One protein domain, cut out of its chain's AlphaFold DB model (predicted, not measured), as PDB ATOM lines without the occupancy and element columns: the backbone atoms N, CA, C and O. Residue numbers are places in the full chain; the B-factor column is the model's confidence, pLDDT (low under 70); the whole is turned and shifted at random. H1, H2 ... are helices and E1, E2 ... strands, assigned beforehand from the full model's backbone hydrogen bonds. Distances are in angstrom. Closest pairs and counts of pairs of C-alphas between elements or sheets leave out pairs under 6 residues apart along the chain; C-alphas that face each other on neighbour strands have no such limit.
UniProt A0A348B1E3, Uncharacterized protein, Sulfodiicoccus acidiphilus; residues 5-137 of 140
ATOM      1  N   ASP A   5     -44.205 -22.367  -5.528       73.62
ATOM      2  CA  ASP A   5     -45.408 -22.965  -4.932       73.62
ATOM      3  C   ASP A   5     -45.535 -24.483  -5.117       73.62
ATOM      4  O   ASP A   5     -46.299 -25.114  -4.394       73.62
ATOM      5  N   GLU A   6     -44.761 -25.075  -6.026       80.06
ATOM      6  CA  GLU A   6     -44.724 -26.521  -6.258       80.06
ATOM      7  C   GLU A   6     -43.703 -27.245  -5.361       80.06
ATOM      8  O   GLU A   6     -43.651 -28.474  -5.358       80.06
ATOM      9  N   LEU A   7     -42.884 -26.506  -4.603       85.75
ATOM     10  CA  LEU A   7     -41.837 -27.085  -3.763       85.75
ATOM     11  C   LEU A   7     -42.396 -27.673  -2.467       85.75
ATOM     12  O   LEU A   7     -43.245 -27.080  -1.796       85.75
ATOM     13  N   GLU A   8     -41.857 -28.829  -2.088       86.69
ATOM     14  CA  GLU A   8     -42.222 -29.527  -0.861       86.69
ATOM     15  C   GLU A   8     -41.794 -28.727   0.376       86.69
ATOM     16  O   GLU A   8     -40.619 -28.383   0.534       86.69
ATOM     17  N   VAL A   9     -42.752 -28.453   1.268       91.25
ATOM     18  CA  VAL A   9     -42.502 -27.803   2.560       91.25
ATOM     19  C   VAL A   9     -42.030 -28.847   3.565       91.25
ATOM     20  O   VAL A   9     -42.786 -29.726   3.970       91.25
ATOM     21  N   LEU A  10     -40.785 -28.704   4.009       91.31
ATOM     22  CA  LEU A  10     -40.134 -29.602   4.962       91.31
ATOM     23  C   LEU A  10     -40.337 -29.161   6.417       91.31
ATOM     24  O   LEU A  10     -40.186 -29.953   7.346       91.31
ATOM     25  N   GLY A  11     -40.657 -27.885   6.638       91.12
ATOM     26  CA  GLY A  11     -40.865 -27.339   7.972       91.12
ATOM     27  C   GLY A  11     -40.935 -25.819   7.995       91.12
ATOM     28  O   GLY A  11     -41.076 -25.166   6.961       91.12
ATOM     29  N   ARG A  12     -40.833 -25.246   9.197       92.12
ATOM     30  CA  ARG A  12     -40.831 -23.795   9.416       92.12
ATOM     31  C   ARG A  12     -39.682 -23.381  10.318       92.12
ATOM     32  O   ARG A  12     -39.358 -24.075  11.280       92.12
ATOM     33  N   LEU A  13     -39.087 -22.238  10.008       91.25
ATOM     34  CA  LEU A  13     -37.976 -21.645  10.736       91.25
ATOM     35  C   LEU A  13     -38.367 -20.245  11.204       91.25
ATOM     36  O   LEU A  13     -38.793 -19.409  10.409       91.25
ATOM     37  N   LYS A  14     -38.182 -19.963  12.494       87.94
ATOM     38  CA  LYS A  14     -38.371 -18.615  13.036       87.94
ATOM     39  C   LYS A  14     -37.048 -17.855  13.007       87.94
ATOM     40  O   LYS A  14     -36.113 -18.223  13.713       87.94
ATOM     41  N   VAL A  15     -36.986 -16.783  12.220       83.25
ATOM     42  CA  VAL A  15     -35.824 -15.890  12.117       83.25
ATOM     43  C   VAL A  15     -36.255 -14.491  12.559       83.25
ATOM     44  O   VAL A  15     -36.937 -13.767  11.833       83.25
ATOM     45  N   GLY A  16     -35.901 -14.129  13.795       84.00
ATOM     46  CA  GLY A  16     -36.396 -12.909  14.439       84.00
ATOM     47  C   GLY A  16     -37.916 -12.949  14.631       84.00
ATOM     48  O   GLY A  16     -38.445 -13.847  15.293       84.00
ATOM     49  N   GLU A  17     -38.620 -11.980  14.046       85.62
ATOM     50  CA  GLU A  17     -40.089 -11.903  14.065       85.62
ATOM     51  C   GLU A  17     -40.757 -12.607  12.873       85.62
ATOM     52  O   GLU A  17     -41.980 -12.731  12.842       85.62
ATOM     53  N   ARG A  18     -39.978 -13.090  11.894       88.25
ATOM     54  CA  ARG A  18     -40.502 -13.724  10.678       88.25
ATOM     55  C   ARG A  18     -40.522 -15.243  10.830       88.25
ATOM     56  O   ARG A  18     -39.566 -15.840  11.324       88.25
ATOM     57  N   GLU A  19     -41.605 -15.863  10.378       91.12
ATOM     58  CA  GLU A  19     -41.713 -17.312  10.203       91.12
ATOM     59  C   GLU A  19     -41.534 -17.625   8.715       91.12
ATOM     60  O   GLU A  19     -42.312 -17.162   7.880       91.12
ATOM     61  N   LEU A  20     -40.473 -18.360   8.393       93.56
ATOM     62  CA  LEU A  20     -40.109 -18.743   7.036       93.56
ATOM     63  C   LEU A  20     -40.417 -20.224   6.822       93.56
ATOM     64  O   LEU A  20     -40.164 -21.048   7.702       93.56
ATOM     65  N   GLU A  21     -40.918 -20.577   5.646       94.00
ATOM     66  CA  GLU A  21     -41.101 -21.978   5.263       94.00
ATOM     67  C   GLU A  21     -39.791 -22.531   4.712       94.00
ATOM     68  O   GLU A  21     -39.165 -21.918   3.850       94.00
ATOM     69  N   VAL A  22     -39.363 -23.686   5.210       93.00
ATOM     70  CA  VAL A  22     -38.207 -24.394   4.663       93.00
ATOM     71  C   VAL A  22     -38.715 -25.327   3.578       93.00
ATOM     72  O   VAL A  22     -39.562 -26.178   3.853       93.00
ATOM     73  N   VAL A  23     -38.209 -25.165   2.359       93.62
ATOM     74  CA  VAL A  23     -38.611 -25.965   1.196       93.62
ATOM     75  C   VAL A  23     -37.419 -26.685   0.587       93.62
ATOM     76  O   VAL A  23     -36.309 -26.154   0.605       93.62
ATOM     77  N   SER A  24     -37.636 -27.875   0.028       92.44
ATOM     78  CA  SER A  24     -36.594 -28.551  -0.752       92.44
ATOM     79  C   SER A  24     -36.444 -27.894  -2.118       92.44
ATOM     80  O   SER A  24     -37.441 -27.648  -2.801       92.44
ATOM     81  N   ALA A  25     -35.209 -27.656  -2.555       89.56
ATOM     82  CA  ALA A  25     -34.954 -27.376  -3.960       89.56
ATOM     83  C   ALA A  25     -35.304 -28.606  -4.826       89.56
ATOM     84  O   ALA A  25     -35.155 -29.741  -4.357       89.56
ATOM     85  N   PRO A  26     -35.755 -28.404  -6.077       87.62
ATOM     86  CA  PRO A  26     -35.847 -29.487  -7.046       87.62
ATOM     87  C   PRO A  26     -34.442 -29.896  -7.507       87.62
ATOM     88  O   PRO A  26     -33.457 -29.200  -7.243       87.62
ATOM     89  N   SER A  27     -34.345 -31.009  -8.235       86.38
ATOM     90  CA  SER A  27     -33.066 -31.437  -8.798       86.38
ATOM     91  C   SER A  27     -32.545 -30.396  -9.796       86.38
ATOM     92  O   SER A  27     -33.321 -29.909 -10.626       86.38
ATOM     93  N   PRO A  28     -31.231 -30.097  -9.823       83.88
ATOM     94  CA  PRO A  28     -30.639 -29.289 -10.887       83.88
ATOM     95  C   PRO A  28     -30.934 -29.832 -12.291       83.88
ATOM     96  O   PRO A  28     -31.004 -29.059 -13.247       83.88
ATOM     97  N   LEU A  29     -31.160 -31.149 -12.415       83.69
ATOM     98  CA  LEU A  29     -31.533 -31.803 -13.672       83.69
ATOM     99  C   LEU A  29     -32.865 -31.302 -14.250       83.69
ATOM    100  O   LEU A  29     -33.059 -31.371 -15.463       83.69
ATOM    101  N   ASP A  30     -33.742 -30.766 -13.403       82.50
ATOM    102  CA  ASP A  30     -35.064 -30.267 -13.784       82.50
ATOM    103  C   ASP A  30     -35.038 -28.787 -14.214       82.50
ATOM    104  O   ASP A  30     -36.081 -28.197 -14.522       82.50
ATOM    105  N   SER A  31     -33.854 -28.159 -14.243       82.62
ATOM    106  CA  SER A  31     -33.711 -26.750 -14.609       82.62
ATOM    107  C   SER A  31     -34.063 -26.490 -16.076       82.62
ATOM    108  O   SER A  31     -33.574 -27.136 -17.006       82.62
ATOM    109  N   ARG A  32     -34.878 -25.453 -16.292       83.62
ATOM    110  CA  ARG A  32     -35.313 -24.978 -17.612       83.62
ATOM    111  C   ARG A  32     -34.377 -23.910 -18.176       83.62
ATOM    112  O   ARG A  32     -34.319 -23.749 -19.392       83.62
ATOM    113  N   SER A  33     -33.635 -23.209 -17.318       86.50
ATOM    114  CA  SER A  33     -32.658 -22.178 -17.706       86.50
ATOM    115  C   SER A  33     -31.341 -22.734 -18.261       86.50
ATOM    116  O   SER A  33     -30.499 -21.963 -18.723       86.50
ATOM    117  N   TRP A  34     -31.167 -24.060 -18.276       86.00
ATOM    118  CA  TRP A  34     -29.956 -24.733 -18.756       86.00
ATOM    119  C   TRP A  34     -29.424 -24.236 -20.115       86.00
ATOM    120  O   TRP A  34     -28.232 -23.917 -20.191       86.00
ATOM    121  N   PRO A  35     -30.240 -24.138 -21.189       85.19
ATOM    122  CA  PRO A  35     -29.731 -23.719 -22.494       85.19
ATOM    123  C   PRO A  35     -29.113 -22.317 -22.457       85.19
ATOM    124  O   PRO A  35     -28.031 -22.103 -22.995       85.19
ATOM    125  N   GLU A  36     -29.761 -21.388 -21.756       88.25
ATOM    126  CA  GLU A  36     -29.320 -19.999 -21.655       88.25
ATOM    127  C   GLU A  36     -28.026 -19.866 -20.841       88.25
ATOM    128  O   GLU A  36     -27.086 -19.189 -21.263       88.25
ATOM    129  N   VAL A  37     -27.953 -20.530 -19.683       88.12
ATOM    130  CA  VAL A  37     -26.762 -20.493 -18.820       88.12
ATOM    131  C   VAL A  37     -25.560 -21.100 -19.532       88.12
ATOM    132  O   VAL A  37     -24.465 -20.535 -19.488       88.12
ATOM    133  N   ARG A  38     -25.759 -22.217 -20.240       87.88
ATOM    134  CA  ARG A  38     -24.704 -22.872 -21.018       87.88
ATOM    135  C   ARG A  38     -24.105 -21.935 -22.069       87.88
ATOM    136  O   ARG A  38     -22.886 -21.913 -22.221       87.88
ATOM    137  N   GLU A  39     -24.928 -21.180 -22.793       90.12
ATOM    138  CA  GLU A  39     -24.457 -20.271 -23.848       90.12
ATOM    139  C   GLU A  39     -23.674 -19.077 -23.299       90.12
ATOM    140  O   GLU A  39     -22.753 -18.584 -23.951       90.12
ATOM    141  N   LYS A  40     -24.009 -18.625 -22.088       90.31
ATOM    142  CA  LYS A  40     -23.424 -17.418 -21.497       90.31
ATOM    143  C   LYS A  40     -22.308 -17.697 -20.492       90.31
ATOM    144  O   LYS A  40     -21.698 -16.748 -20.012       90.31
ATOM    145  N   LEU A  41     -22.001 -18.956 -20.173       88.88
ATOM    146  CA  LEU A  41     -21.115 -19.341 -19.063       88.88
ATOM    147  C   LEU A  41     -19.749 -18.623 -19.057       88.88
ATOM    148  O   LEU A  41     -19.232 -18.285 -17.993       88.88
ATOM    149  N   LEU A  42     -19.176 -18.379 -20.240       90.62
ATOM    150  CA  LEU A  42     -17.860 -17.748 -20.406       90.62
ATOM    151  C   LEU A  42     -17.892 -16.213 -20.391       90.62
ATOM    152  O   LEU A  42     -16.840 -15.586 -20.348       90.62
ATOM    153  N   THR A  43     -19.073 -15.605 -20.465       91.44
ATOM    154  CA  THR A  43     -19.248 -14.147 -20.593       91.44
ATOM    155  C   THR A  43     -20.161 -13.560 -19.521       91.44
ATOM    156  O   THR A  43     -20.253 -12.343 -19.375       91.44
ATOM    157  N   TRP A  44     -20.881 -14.407 -18.790       92.62
ATOM    158  CA  TRP A  44     -21.863 -14.004 -17.796       92.62
ATOM    159  C   TRP A  44     -21.217 -13.782 -16.439       92.62
ATOM    160  O   TRP A  44     -20.377 -14.562 -15.986       92.62
ATOM    161  N   ARG A  45     -21.646 -12.702 -15.788       92.25
ATOM    162  CA  ARG A  45     -21.252 -12.308 -14.440       92.25
ATOM    163  C   ARG A  45     -22.508 -12.323 -13.573       92.25
ATOM    164  O   ARG A  45     -23.238 -11.332 -13.594       92.25
ATOM    165  N   PRO A  46     -22.789 -13.438 -12.886       91.12
ATOM    166  CA  PRO A  46     -24.010 -13.571 -12.116       91.12
ATOM    167  C   PRO A  46     -24.014 -12.597 -10.944       91.12
ATOM    168  O   PRO A  46     -22.977 -12.336 -10.330       91.12
ATOM    169  N   GLN A  47     -25.194 -12.107 -10.594       91.00
ATOM    170  CA  GLN A  47     -25.428 -11.349  -9.374       91.00
ATOM    171  C   GLN A  47     -26.337 -12.148  -8.452       91.00
ATOM    172  O   GLN A  47     -27.445 -12.513  -8.840       91.00
ATOM    173  N   VAL A  48     -25.880 -12.398  -7.224       93.69
ATOM    174  CA  VAL A  48     -26.729 -12.982  -6.180       93.69
ATOM    175  C   VAL A  48     -27.667 -11.897  -5.667       93.69
ATOM    176  O   VAL A  48     -27.214 -10.863  -5.177       93.69
ATOM    177  N   VAL A  49     -28.973 -12.116  -5.822       93.75
ATOM    178  CA  VAL A  49     -30.016 -11.144  -5.453       93.75
ATOM    179  C   VAL A  49     -30.838 -11.578  -4.241       93.75
ATOM    180  O   VAL A  49     -31.564 -10.759  -3.684       93.75
ATOM    181  N   ALA A  50     -30.746 -12.847  -3.844       93.69
ATOM    182  CA  ALA A  50     -31.393 -13.362  -2.645       93.69
ATOM    183  C   ALA A  50     -30.526 -13.143  -1.399       93.69
ATOM    184  O   ALA A  50     -29.297 -13.229  -1.464       93.69
ATOM    185  N   ASP A  51     -31.180 -12.946  -0.254       94.19
ATOM    186  CA  ASP A  51     -30.524 -13.106   1.042       94.19
ATOM    187  C   ASP A  51     -30.127 -14.576   1.227       94.19
ATOM    188  O   ASP A  51     -30.787 -15.477   0.708       94.19
ATOM    189  N   VAL A  52     -29.058 -14.841   1.977       95.19
ATOM    190  CA  VAL A  52     -28.565 -16.206   2.200       95.19
ATOM    191  C   VAL A  52     -28.410 -16.458   3.691       95.19
ATOM    192  O   VAL A  52     -27.772 -15.686   4.406       95.19
ATOM    193  N   LEU A  53     -29.007 -17.553   4.153       94.50
ATOM    194  CA  LEU A  53     -28.844 -18.078   5.502       94.50
ATOM    195  C   LEU A  53     -27.904 -19.277   5.481       94.50
ATOM    196  O   LEU A  53     -27.771 -19.959   4.469       94.50
ATOM    197  N   GLU A  54     -27.290 -19.561   6.621       93.31
ATOM    198  CA  GLU A  54     -26.507 -20.774   6.806       93.31
ATOM    199  C   GLU A  54     -27.251 -21.733   7.734       93.31
ATOM    200  O   GLU A  54     -27.547 -21.392   8.881       93.31
ATOM    201  N   LEU A  55     -27.567 -22.930   7.235       90.94
ATOM    202  CA  LEU A  55     -28.249 -23.984   7.983       90.94
ATOM    203  C   LEU A  55     -27.468 -25.286   7.836       90.94
ATOM    204  O   LEU A  55     -27.283 -25.776   6.728       90.94
ATOM    205  N   ASN A  56     -27.009 -25.856   8.954       88.56
ATOM    206  CA  ASN A  56     -26.253 -27.116   8.976       88.56
ATOM    207  C   ASN A  56     -25.048 -27.141   8.010       88.56
ATOM    208  O   ASN A  56     -24.761 -28.164   7.400       88.56
ATOM    209  N   GLY A  57     -24.355 -26.010   7.845       89.94
ATOM    210  CA  GLY A  57     -23.218 -25.902   6.924       89.94
ATOM    211  C   GLY A  57     -23.602 -25.755   5.447       89.94
ATOM    212  O   GLY A  57     -22.716 -25.672   4.596       89.94
ATOM    213  N   LEU A  58     -24.889 -25.633   5.117       95.19
ATOM    214  CA  LEU A  58     -25.374 -25.332   3.770       95.19
ATOM    215  C   LEU A  58     -25.754 -23.856   3.643       95.19
ATOM    216  O   LEU A  58     -26.321 -23.267   4.565       95.19
ATOM    217  N   ALA A  59     -25.437 -23.264   2.492       95.94
ATOM    218  CA  ALA A  59     -25.935 -21.950   2.115       95.94
ATOM    219  C   ALA A  59     -27.348 -22.108   1.551       95.94
ATOM    220  O   ALA A  59     -27.545 -22.745   0.520       95.94
ATOM    221  N   CYS A  60     -28.326 -21.516   2.228       96.19
ATOM    222  CA  CYS A  60     -29.737 -21.619   1.894       96.19
ATOM    223  C   CYS A  60     -30.263 -20.236   1.488       96.19
ATOM    224  O   CYS A  60     -30.376 -19.353   2.348       96.19
ATOM    225  N   PRO A  61     -30.574 -20.005   0.201       96.50
ATOM    226  CA  PRO A  61     -31.103 -18.727  -0.234       96.50
ATOM    227  C   PRO A  61     -32.538 -18.532   0.264       96.50
ATOM    228  O   PRO A  61     -33.336 -19.472   0.338       96.50
ATOM    229  N   VAL A  62     -32.865 -17.286   0.590       95.31
ATOM    230  CA  VAL A  62     -34.192 -16.852   1.017       95.31
ATOM    231  C   VAL A  62     -34.863 -16.132  -0.140       95.31
ATOM    232  O   VAL A  62     -34.423 -15.065  -0.566       95.31
ATOM    233  N   VAL A  63     -35.954 -16.707  -0.641       93.50
ATOM    234  CA  VAL A  63     -36.739 -16.134  -1.738       93.50
ATOM    235  C   VAL A  63     -38.174 -15.933  -1.260       93.50
ATOM    236  O   VAL A  63     -38.888 -16.882  -0.931       93.50
ATOM    237  N   GLY A  64     -38.603 -14.673  -1.170       90.19
ATOM    238  CA  GLY A  64     -39.907 -14.322  -0.602       90.19
ATOM    239  C   GLY A  64     -39.990 -14.653   0.893       90.19
ATOM    240  O   GLY A  64     -39.289 -14.044   1.699       90.19
ATOM    241  N   ASN A  65     -40.865 -15.593   1.266       91.25
ATOM    242  CA  ASN A  65     -41.020 -16.075   2.648       91.25
ATOM    243  C   ASN A  65     -40.487 -17.506   2.846       91.25
ATOM    244  O   ASN A  65     -40.908 -18.207   3.767       91.25
ATOM    245  N   ARG A  66     -39.604 -17.959   1.949       93.31
ATOM    246  CA  ARG A  66     -39.130 -19.342   1.909       93.31
ATOM    247  C   ARG A  66     -37.616 -19.410   1.984       93.31
ATOM    248  O   ARG A  66     -36.931 -18.651   1.307       93.31
ATOM    249  N   VAL A  67     -37.120 -20.340   2.789       95.38
ATOM    250  CA  VAL A  67     -35.720 -20.756   2.826       95.38
ATOM    251  C   VAL A  67     -35.598 -22.005   1.971       95.38
ATOM    252  O   VAL A  67     -36.249 -23.010   2.250       95.38
ATOM    253  N   ILE A  68     -34.780 -21.942   0.930       95.44
ATOM    254  CA  ILE A  68     -34.607 -23.057   0.005       95.44
ATOM    255  C   ILE A  68     -33.427 -23.902   0.482       95.44
ATOM    256  O   ILE A  68     -32.301 -23.413   0.579       95.44
ATOM    257  N   LEU A  69     -33.684 -25.170   0.787       95.06
ATOM    258  CA  LEU A  69     -32.656 -26.143   1.124       95.06
ATOM    259  C   LEU A  69     -32.038 -26.677  -0.171       95.06
ATOM    260  O   LEU A  69     -32.703 -27.367  -0.945       95.06
ATOM    261  N   LEU A  70     -30.783 -26.308  -0.410       94.94
ATOM    262  CA  LEU A  70     -29.991 -26.769  -1.548       94.94
ATOM    263  C   LEU A  70     -29.267 -28.077  -1.204       94.94
ATOM    264  O   LEU A  70     -28.967 -28.326  -0.035       94.94
ATOM    265  N   ASP A  71     -28.946 -28.878  -2.220       93.75
ATOM    266  CA  ASP A  71     -27.960 -29.953  -2.074       93.75
ATOM    267  C   ASP A  71     -26.544 -29.388  -1.847       93.75
ATOM    268  O   ASP A  71     -26.302 -28.178  -1.956       93.75
ATOM    269  N   GLU A  72     -25.604 -30.257  -1.473       93.56
ATOM    270  CA  GLU A  72     -24.236 -29.857  -1.130       93.56
ATOM    271  C   GLU A  72     -23.535 -29.159  -2.300       93.56
ATOM    272  O   GLU A  72     -22.932 -28.099  -2.107       93.56
ATOM    273  N   GLU A  73     -23.653 -29.698  -3.517       94.44
ATOM    274  CA  GLU A  73     -23.003 -29.128  -4.696       94.44
ATOM    275  C   GLU A  73     -23.584 -27.758  -5.073       94.44
ATOM    276  O   GLU A  73     -22.835 -26.812  -5.330       94.44
ATOM    277  N   THR A  74     -24.908 -27.600  -5.063       96.06
ATOM    278  CA  THR A  74     -25.572 -26.330  -5.399       96.06
ATOM    279  C   THR A  74     -25.339 -25.284  -4.309       96.06
ATOM    280  O   THR A  74     -25.117 -24.111  -4.616       96.06
ATOM    281  N   SER A  75     -25.305 -25.699  -3.039       97.00
ATOM    282  CA  SER A  75     -24.874 -24.856  -1.919       97.00
ATOM    283  C   SER A  75     -23.427 -24.376  -2.105       97.00
ATOM    284  O   SER A  75     -23.149 -23.187  -1.941       97.00
ATOM    285  N   ALA A  76     -22.507 -25.258  -2.514       96.94
ATOM    286  CA  ALA A  76     -21.119 -24.888  -2.796       96.94
ATOM    287  C   ALA A  76     -21.014 -23.885  -3.957       96.94
ATOM    288  O   ALA A  76     -20.297 -22.891  -3.843       96.94
ATOM    289  N   VAL A  77     -21.790 -24.082  -5.029       97.25
ATOM    290  CA  VAL A  77     -21.898 -23.124  -6.144       97.25
ATOM    291  C   VAL A  77     -22.380 -21.756  -5.657       97.25
ATOM    292  O   VAL A  77     -21.789 -20.739  -6.017       97.25
ATOM    293  N   LEU A  78     -23.412 -21.705  -4.807       97.25
ATOM    294  CA  LEU A  78     -23.915 -20.446  -4.252       97.25
ATOM    295  C   LEU A  78     -22.876 -19.744  -3.365       97.25
ATOM    296  O   LEU A  78     -22.706 -18.527  -3.458       97.25
ATOM    297  N   ARG A  79     -22.151 -20.489  -2.524       96.38
ATOM    298  CA  ARG A  79     -21.069 -19.924  -1.699       96.38
ATOM    299  C   ARG A  79     -19.952 -19.345  -2.557       96.38
ATOM    300  O   ARG A  79     -19.481 -18.243  -2.285       96.38
ATOM    301  N   GLU A  80     -19.563 -20.055  -3.606       96.50
ATOM    302  CA  GLU A  80     -18.518 -19.594  -4.512       96.50
ATOM    303  C   GLU A  80     -18.964 -18.353  -5.300       96.50
ATOM    304  O   GLU A  80     -18.183 -17.420  -5.481       96.50
ATOM    305  N   LEU A  81     -20.242 -18.264  -5.680       95.50
ATOM    306  CA  LEU A  81     -20.818 -17.048  -6.261       95.50
ATOM    307  C   LEU A  81     -20.720 -15.846  -5.314       95.50
ATOM    308  O   LEU A  81     -20.281 -14.778  -5.734       95.50
ATOM    309  N   LEU A  82     -21.090 -16.016  -4.040       93.50
ATOM    310  CA  LEU A  82     -20.977 -14.962  -3.023       93.50
ATOM    311  C   LEU A  82     -19.523 -14.517  -2.809       93.50
ATOM    312  O   LEU A  82     -19.263 -13.335  -2.587       93.50
ATOM    313  N   SER A  83     -18.585 -15.463  -2.888       92.44
ATOM    314  CA  SER A  83     -17.150 -15.212  -2.756       92.44
ATOM    315  C   SER A  83     -16.590 -14.443  -3.956       92.44
ATOM    316  O   SER A  83     -15.899 -13.438  -3.786       92.44
ATOM    317  N   LEU A  84     -16.913 -14.879  -5.176       92.12
ATOM    318  CA  LEU A  84     -16.320 -14.351  -6.404       92.12
ATOM    319  C   LEU A  84     -16.994 -13.084  -6.929       92.12
ATOM    320  O   LEU A  84     -16.314 -12.263  -7.536       92.12
ATOM    321  N   PHE A  85     -18.299 -12.901  -6.717       89.12
ATOM    322  CA  PHE A  85     -19.083 -11.805  -7.304       89.12
ATOM    323  C   PHE A  85     -19.506 -10.757  -6.273       89.12
ATOM    324  O   PHE A  85     -20.655 -10.328  -6.202       89.12
ATOM    325  N   HIS A  86     -18.538 -10.300  -5.483       82.62
ATOM    326  CA  HIS A  86     -18.706  -9.175  -4.566       82.62
ATOM    327  C   HIS A  86     -18.415  -7.821  -5.259       82.62
ATOM    328  O   HIS A  86     -17.793  -7.785  -6.322       82.62
ATOM    329  N   PRO A  87     -18.769  -6.662  -4.662       78.44
ATOM    330  CA  PRO A  87     -18.596  -5.344  -5.296       78.44
ATOM    331  C   PRO A  87     -17.162  -4.956  -5.698       78.44
ATOM    332  O   PRO A  87     -16.975  -3.969  -6.402       78.44
ATOM    333  N   ARG A  88     -16.140  -5.689  -5.234       79.25
ATOM    334  CA  ARG A  88     -14.727  -5.468  -5.593       79.25
ATOM    335  C   ARG A  88     -14.152  -6.600  -6.456       79.25
ATOM    336  O   ARG A  88     -12.938  -6.665  -6.624       79.25
ATOM    337  N   ALA A  89     -15.004  -7.484  -6.969       78.06
ATOM    338  CA  ALA A  89     -14.608  -8.581  -7.834       78.06
ATOM    339  C   ALA A  89     -13.923  -8.059  -9.111       78.06
ATOM    340  O   ALA A  89     -14.418  -7.091  -9.707       78.06
ATOM    341  N   PRO A  90     -12.830  -8.698  -9.575       82.88
ATOM    342  CA  PRO A  90     -12.193  -8.320 -10.829       82.88
ATOM    343  C   PRO A  90     -13.185  -8.381 -12.005       82.88
ATOM    344  O   PRO A  90     -14.078  -9.236 -12.015       82.88
ATOM    345  N   PRO A  91     -13.055  -7.487 -13.006       79.88
ATOM    346  CA  PRO A  91     -14.005  -7.400 -14.115       79.88
ATOM    347  C   PRO A  91     -14.040  -8.659 -14.989       79.88
ATOM    348  O   PRO A  91     -15.083  -8.951 -15.569       79.88
ATOM    349  N   ASP A  92     -12.942  -9.416 -15.012       83.62
ATOM    350  CA  ASP A  92     -12.734 -10.573 -15.889       83.62
ATOM    351  C   ASP A  92     -13.103 -11.914 -15.225       83.62
ATOM    352  O   ASP A  92     -12.748 -12.984 -15.717       83.62
ATOM    353  N   VAL A  93     -13.799 -11.872 -14.082       86.94
ATOM    354  CA  VAL A  93     -14.350 -13.070 -13.436       86.94
ATOM    355  C   VAL A  93     -15.749 -13.337 -13.985       86.94
ATOM    356  O   VAL A  93     -16.629 -12.479 -13.880       86.94
ATOM    357  N   PHE A  94     -15.946 -14.539 -14.532       92.38
ATOM    358  CA  PHE A  94     -17.197 -15.026 -15.126       92.38
ATOM    359  C   PHE A  94     -17.692 -16.300 -14.436       92.38
ATOM    360  O   PHE A  94     -16.964 -16.922 -13.662       92.38
ATOM    361  N   ALA A  95     -18.932 -16.704 -14.718       91.38
ATOM    362  CA  ALA A  95     -19.560 -17.885 -14.126       91.38
ATOM    363  C   ALA A  95     -18.731 -19.175 -14.311       91.38
ATOM    364  O   ALA A  95     -18.755 -20.055 -13.455       91.38
ATOM    365  N   SER A  96     -17.927 -19.279 -15.372       92.94
ATOM    366  CA  SER A  96     -16.986 -20.390 -15.559       92.94
ATOM    367  C   SER A  96     -15.944 -20.530 -14.442       92.94
ATOM    368  O   SER A  96     -15.511 -21.646 -14.160       92.94
ATOM    369  N   ALA A  97     -15.547 -19.430 -13.791       94.12
ATOM    370  CA  ALA A  97     -14.616 -19.464 -12.663       94.12
ATOM    371  C   ALA A  97     -15.235 -20.159 -11.441       94.12
ATOM    372  O   ALA A  97     -14.557 -20.942 -10.786       94.12
ATOM    373  N   VAL A  98     -16.535 -19.952 -11.198       95.31
ATOM    374  CA  VAL A  98     -17.292 -20.636 -10.134       95.31
ATOM    375  C   VAL A  98     -17.234 -22.142 -10.345       95.31
ATOM    376  O   VAL A  98     -16.838 -22.885  -9.454       95.31
ATOM    377  N   VAL A  99     -17.575 -22.588 -11.557       95.00
ATOM    378  CA  VAL A  99     -17.580 -24.013 -11.910       95.00
ATOM    379  C   VAL A  99     -16.188 -24.617 -11.741       95.00
ATOM    380  O   VAL A  99     -16.051 -25.678 -11.140       95.00
ATOM    381  N   GLY A 100     -15.153 -23.929 -12.230       95.50
ATOM    382  CA  GLY A 100     -13.769 -24.382 -12.104       95.50
ATOM    383  C   GLY A 100     -13.301 -24.485 -10.652       95.50
ATOM    384  O   GLY A 100     -12.686 -25.483 -10.284       95.50
ATOM    385  N   ASN A 101     -13.611 -23.494  -9.816       96.19
ATOM    386  CA  ASN A 101     -13.187 -23.474  -8.417       96.19
ATOM    387  C   ASN A 101     -13.878 -24.560  -7.594       96.19
ATOM    388  O   ASN A 101     -13.197 -25.295  -6.881       96.19
ATOM    389  N   VAL A 102     -15.198 -24.724  -7.747       96.81
ATOM    390  CA  VAL A 102     -15.943 -25.788  -7.056       96.81
ATOM    391  C   VAL A 102     -15.438 -27.165  -7.490       96.81
ATOM    392  O   VAL A 102     -15.174 -28.016  -6.648       96.81
ATOM    393  N   LEU A 103     -15.213 -27.376  -8.790       96.69
ATOM    394  CA  LEU A 103     -14.660 -28.625  -9.317       96.69
ATOM    395  C   LEU A 103     -13.279 -28.950  -8.729       96.69
ATOM    396  O   LEU A 103     -13.050 -30.076  -8.289       96.69
ATOM    397  N   ASN A 104     -12.370 -27.972  -8.698       96.56
ATOM    398  CA  ASN A 104     -11.027 -28.153  -8.141       96.56
ATOM    399  C   ASN A 104     -11.074 -28.440  -6.632       96.56
ATOM    400  O   ASN A 104     -10.284 -29.235  -6.123       96.56
ATOM    401  N   GLU A 105     -12.001 -27.810  -5.909       96.44
ATOM    402  CA  GLU A 105     -12.218 -28.078  -4.489       96.44
ATOM    403  C   GLU A 105     -12.738 -29.504  -4.257       96.44
ATOM    404  O   GLU A 105     -12.250 -30.193  -3.363       96.44
ATOM    405  N   MET A 106     -13.644 -29.999  -5.106       96.25
ATOM    406  CA  MET A 106     -14.096 -31.394  -5.057       96.25
ATOM    407  C   MET A 106     -12.945 -32.379  -5.321       96.25
ATOM    408  O   MET A 106     -12.780 -33.344  -4.576       96.25
ATOM    409  N   GLU A 107     -12.098 -32.129  -6.327       95.94
ATOM    410  CA  GLU A 107     -10.889 -32.934  -6.583       95.94
ATOM    411  C   GLU A 107      -9.945 -32.933  -5.366       95.94
ATOM    412  O   GLU A 107      -9.403 -33.973  -4.974       95.94
ATOM    413  N   ARG A 108      -9.793 -31.775  -4.710       96.25
ATOM    414  CA  ARG A 108      -8.985 -31.632  -3.492       96.25
ATOM    415  C   ARG A 108      -9.546 -32.449  -2.329       96.25
ATOM    416  O   ARG A 108      -8.769 -33.098  -1.633       96.25
ATOM    417  N   GLN A 109     -10.863 -32.440  -2.122       94.56
ATOM    418  CA  GLN A 109     -11.530 -33.209  -1.065       94.56
ATOM    419  C   GLN A 109     -11.426 -34.720  -1.288       94.56
ATOM    420  O   GLN A 109     -11.205 -35.472  -0.341       94.56
ATOM    421  N   VAL A 110     -11.524 -35.160  -2.545       94.44
ATOM    422  CA  VAL A 110     -11.348 -36.570  -2.926       94.44
ATOM    423  C   VAL A 110      -9.865 -36.983  -2.897       94.44
ATOM    424  O   VAL A 110      -9.549 -38.170  -2.823       94.44
ATOM    425  N   GLY A 111      -8.937 -36.022  -2.915       96.75
ATOM    426  CA  GLY A 111      -7.496 -36.262  -2.847       96.75
ATOM    427  C   GLY A 111      -6.883 -36.741  -4.166       96.75
ATOM    428  O   GLY A 111      -5.776 -37.281  -4.169       96.75
ATOM    429  N   ARG A 112      -7.587 -36.559  -5.290       96.62
ATOM    430  CA  ARG A 112      -7.091 -36.854  -6.640       96.62
ATOM    431  C   ARG A 112      -7.798 -35.999  -7.685       96.62
ATOM    432  O   ARG A 112      -8.931 -35.577  -7.491       96.62
ATOM    433  N   ALA A 113      -7.154 -35.845  -8.837       96.19
ATOM    434  CA  ALA A 113      -7.823 -35.324 -10.019       96.19
ATOM    435  C   ALA A 113      -8.931 -36.282 -10.489       96.19
ATOM    436  O   ALA A 113      -8.814 -37.513 -10.374       96.19
ATOM    437  N   PHE A 114      -9.991 -35.708 -11.043       97.06
ATOM    438  CA  PHE A 114     -11.030 -36.453 -11.730       97.06
ATOM    439  C   PHE A 114     -10.542 -36.927 -13.098       97.06
ATOM    440  O   PHE A 114      -9.702 -36.301 -13.750       97.06
ATOM    441  N   THR A 115     -11.071 -38.063 -13.549       97.25
ATOM    442  CA  THR A 115     -10.913 -38.490 -14.940       97.25
ATOM    443  C   THR A 115     -11.666 -37.531 -15.859       97.25
ATOM    444  O   THR A 115     -12.536 -36.780 -15.422       97.25
ATOM    445  N   ASN A 116     -11.384 -37.570 -17.162       95.25
ATOM    446  CA  ASN A 116     -12.098 -36.723 -18.121       95.25
ATOM    447  C   ASN A 116     -13.623 -36.931 -18.075       95.25
ATOM    448  O   ASN A 116     -14.373 -35.962 -18.144       95.25
ATOM    449  N   GLU A 117     -14.082 -38.174 -17.923       95.94
ATOM    450  CA  GLU A 117     -15.509 -38.513 -17.850       95.94
ATOM    451  C   GLU A 117     -16.157 -37.971 -16.569       95.94
ATOM    452  O   GLU A 117     -17.211 -37.333 -16.625       95.94
ATOM    453  N   GLU A 118     -15.495 -38.154 -15.423       96.19
ATOM    454  CA  GLU A 118     -15.932 -37.596 -14.139       96.19
ATOM    455  C   GLU A 118     -15.997 -36.072 -14.206       96.19
ATOM    456  O   GLU A 118     -16.991 -35.464 -13.812       96.19
ATOM    457  N   ARG A 119     -14.962 -35.451 -14.778       94.94
ATOM    458  CA  ARG A 119     -14.852 -34.002 -14.885       94.94
ATOM    459  C   ARG A 119     -15.970 -33.414 -15.731       94.94
ATOM    460  O   ARG A 119     -16.565 -32.416 -15.330       94.94
ATOM    461  N   VAL A 120     -16.292 -34.039 -16.865       94.50
ATOM    462  CA  VAL A 120     -17.429 -33.639 -17.707       94.50
ATOM    463  C   VAL A 120     -18.739 -33.775 -16.935       94.50
ATOM    464  O   VAL A 120     -19.515 -32.824 -16.896       94.50
ATOM    465  N   SER A 121     -18.966 -34.916 -16.282       93.81
ATOM    466  CA  SER A 121     -20.192 -35.172 -15.518       93.81
ATOM    467  C   SER A 121     -20.402 -34.145 -14.399       93.81
ATOM    468  O   SER A 121     -21.464 -33.525 -14.312       93.81
ATOM    469  N   VAL A 122     -19.373 -33.893 -13.586       94.06
ATOM    470  CA  VAL A 122     -19.429 -32.910 -12.494       94.06
ATOM    471  C   VAL A 122     -19.598 -31.496 -13.046       94.06
ATOM    472  O   VAL A 122     -20.455 -30.761 -12.572       94.06
ATOM    473  N   THR A 123     -18.861 -31.125 -14.096       93.81
ATOM    474  CA  THR A 123     -19.001 -29.806 -14.740       93.81
ATOM    475  C   THR A 123     -20.437 -29.558 -15.196       93.81
ATOM    476  O   THR A 123     -20.981 -28.485 -14.946       93.81
ATOM    477  N   LEU A 124     -21.074 -30.548 -15.832       92.19
ATOM    478  CA  LEU A 124     -22.470 -30.437 -16.252       92.19
ATOM    479  C   LEU A 124     -23.389 -30.208 -15.050       92.19
ATOM    480  O   LEU A 124     -24.180 -29.268 -15.084       92.19
ATOM    481  N   LYS A 125     -23.238 -30.990 -13.974       92.81
ATOM    482  CA  LYS A 125     -24.019 -30.802 -12.741       92.81
ATOM    483  C   LYS A 125     -23.867 -29.392 -12.171       92.81
ATOM    484  O   LYS A 125     -24.872 -28.751 -11.901       92.81
ATOM    485  N   LEU A 126     -22.642 -28.877 -12.066       94.75
ATOM    486  CA  LEU A 126     -22.380 -27.539 -11.520       94.75
ATOM    487  C   LEU A 126     -22.989 -26.420 -12.382       94.75
ATOM    488  O   LEU A 126     -23.521 -25.439 -11.859       94.75
ATOM    489  N   VAL A 127     -22.962 -26.559 -13.709       94.31
ATOM    490  CA  VAL A 127     -23.626 -25.601 -14.610       94.31
ATOM    491  C   VAL A 127     -25.155 -25.721 -14.510       94.31
ATOM    492  O   VAL A 127     -25.868 -24.716 -14.585       94.31
ATOM    493  N   MET A 128     -25.688 -26.921 -14.276       94.12
ATOM    494  CA  MET A 128     -27.111 -27.109 -13.983       94.12
ATOM    495  C   MET A 128     -27.501 -26.508 -12.629       94.12
ATOM    496  O   MET A 128     -28.551 -25.884 -12.543       94.12
ATOM    497  N   SER A 129     -26.639 -26.574 -11.611       95.62
ATOM    498  CA  SER A 129     -26.834 -25.873 -10.335       95.62
ATOM    499  C   SER A 129     -26.933 -24.358 -10.529       95.62
ATOM    500  O   SER A 129     -27.843 -23.733  -9.991       95.62
ATOM    501  N   LEU A 130     -26.078 -23.754 -11.366       95.75
ATOM    502  CA  LEU A 130     -26.224 -22.339 -11.747       95.75
ATOM    503  C   LEU A 130     -27.583 -22.063 -12.404       95.75
ATOM    504  O   LEU A 130     -28.240 -21.072 -12.096       95.75
ATOM    505  N   SER A 131     -28.018 -22.958 -13.287       94.25
ATOM    506  CA  SER A 131     -29.299 -22.840 -13.990       94.25
ATOM    507  C   SER A 131     -30.487 -22.928 -13.034       94.25
ATOM    508  O   SER A 131     -31.413 -22.123 -13.127       94.25
ATOM    509  N   LEU A 132     -30.422 -23.829 -12.057       94.75
ATOM    510  CA  LEU A 132     -31.409 -23.941 -10.994       94.75
ATOM    511  C   LEU A 132     -31.479 -22.658 -10.156       94.75
ATOM    512  O   LEU A 132     -32.566 -22.163  -9.876       94.75
ATOM    513  N   LEU A 133     -30.333 -22.079  -9.793       95.62
ATOM    514  CA  LEU A 133     -30.293 -20.825  -9.037       95.62
ATOM    515  C   LEU A 133     -30.912 -19.652  -9.819       95.62
ATOM    516  O   LEU A 133     -31.564 -18.800  -9.212       95.62
ATOM    517  N   VAL A 134     -30.763 -19.615 -11.150       94.69
ATOM    518  CA  VAL A 134     -31.489 -18.662 -12.015       94.69
ATOM    519  C   VAL A 134     -32.991 -18.937 -11.965       94.69
ATOM    520  O   VAL A 134     -33.786 -18.025 -11.745       94.69
ATOM    521  N   ASP A 135     -33.387 -20.199 -12.132       93.00
ATOM    522  CA  ASP A 135     -34.790 -20.615 -12.156       93.00
ATOM    523  C   ASP A 135     -35.538 -20.321 -10.848       93.00
ATOM    524  O   ASP A 135     -36.735 -20.023 -10.899       93.00
ATOM    525  N   LEU A 136     -34.839 -20.400  -9.712       93.31
ATOM    526  CA  LEU A 136     -35.330 -20.066  -8.371       93.31
ATOM    527  C   LEU A 136     -35.303 -18.555  -8.079       93.31
ATOM    528  O   LEU A 136     -35.779 -18.123  -7.031       93.31
ATOM    529  N   GLY A 137     -34.741 -17.741  -8.978       92.88
ATOM    530  CA  GLY A 137     -34.607 -16.294  -8.802       92.88
ATOM    531  C   GLY A 137     -33.546 -15.881  -7.778       92.88
ATOM    532  O   GLY A 137     -33.578 -14.749  -7.300       92.88
TER     533      GLY A 137
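Overview. This is residues 5 to 137 of the 140 residues of an uncharacterized protein of Sulfodiicoccus acidiphilus (UniProt A0A348B1E3). A curled sheet of five strands makes one end of an elongated model, with the hairpin E1 and E2 at its far edge, and a cluster of crossed helices makes the other end. H2 packs between the sheet and the two long helices H3 and H4, while short H1 packs on H4. The printed part has 133 residues with four named helices and five named strands, in the order E1 E2 H1 E3 E4 E5 H2 H3 H4, of the class mixed, helices and strands. The sheet runs E1 E2 E5 E4 E3 and is mixed. The whole is compact, with a radius of gyration of the C-alphas of 15.2 A, and spans 46 by 30 by 28 A, only just elongated.

Along the chain. E1, residues 9 to 15, begins at C-alpha 9 (-42.502, -27.803, 2.560) and is 16.7 A long; E2, residues 18 to 24, is 19.1 A. H1 is residues 34 to 40. E3 is residues 51 to 55, E4 residues 58 to 63 and E5 residues 66 to 69. H2, residues 72 to 84, is 18.2 A long and begins at C-alpha 72 (-24.236, -29.857, -1.130). H3, residues 95 to 110, is 23.3 A. H4, residues 116 to 135, is 28.5 A and ends at C-alpha 135 (-34.790, -20.615, -12.156).

Arrangement. E1 and E2 form an antiparallel hairpin, with N 13 and O 20 2.8 A apart, within hydrogen-bond range. E2 and E5 are parallel, with N 67 and O 21 at 2.8 A. E3, E4 and E5 form a meander, each strand the antiparallel neighbour of the one before, with N 60 and O 53 at 2.8 A and N 68 and O 61 at 2.9 A. E2, H1 and E3 are a split strand-helix-strand unit, two strands of one sheet that are not neighbours, joined through a helix, with E5 and E4 between them in the sheet, and its crossover is right-handed. H2 is on the strongly twisted sheet, two layers, at a height of 9.4 A; the closest C-alphas of E4 and H2, Ala 59 and Ser 75, are 5.1 A apart. H4 is the hub. It touches H2, closest at the C-alphas of Thr 74 and Ser 129, 5.1 A, about perpendicular at 73 degrees, only just. It touches H3 at Val 99 and Leu 126, C-alphas 6.0 A apart, a steep tilt of 51 degrees, opposite ways. It touches H1 at Trp 34 and Ser 131, C-alphas 5.2 A apart, about perpendicular at 82 degrees. In H1, H2, H3 and H4 every O i to N i+4 pair is within hydrogen-bond range.

Size, cuts and confidence. The two C-alphas farthest apart, those of Glu 17 and Asn 116, are 49.4 A apart. The printed part has no cut and no long link. Its mean pLDDT is 91.7, and no printed residue is under 70.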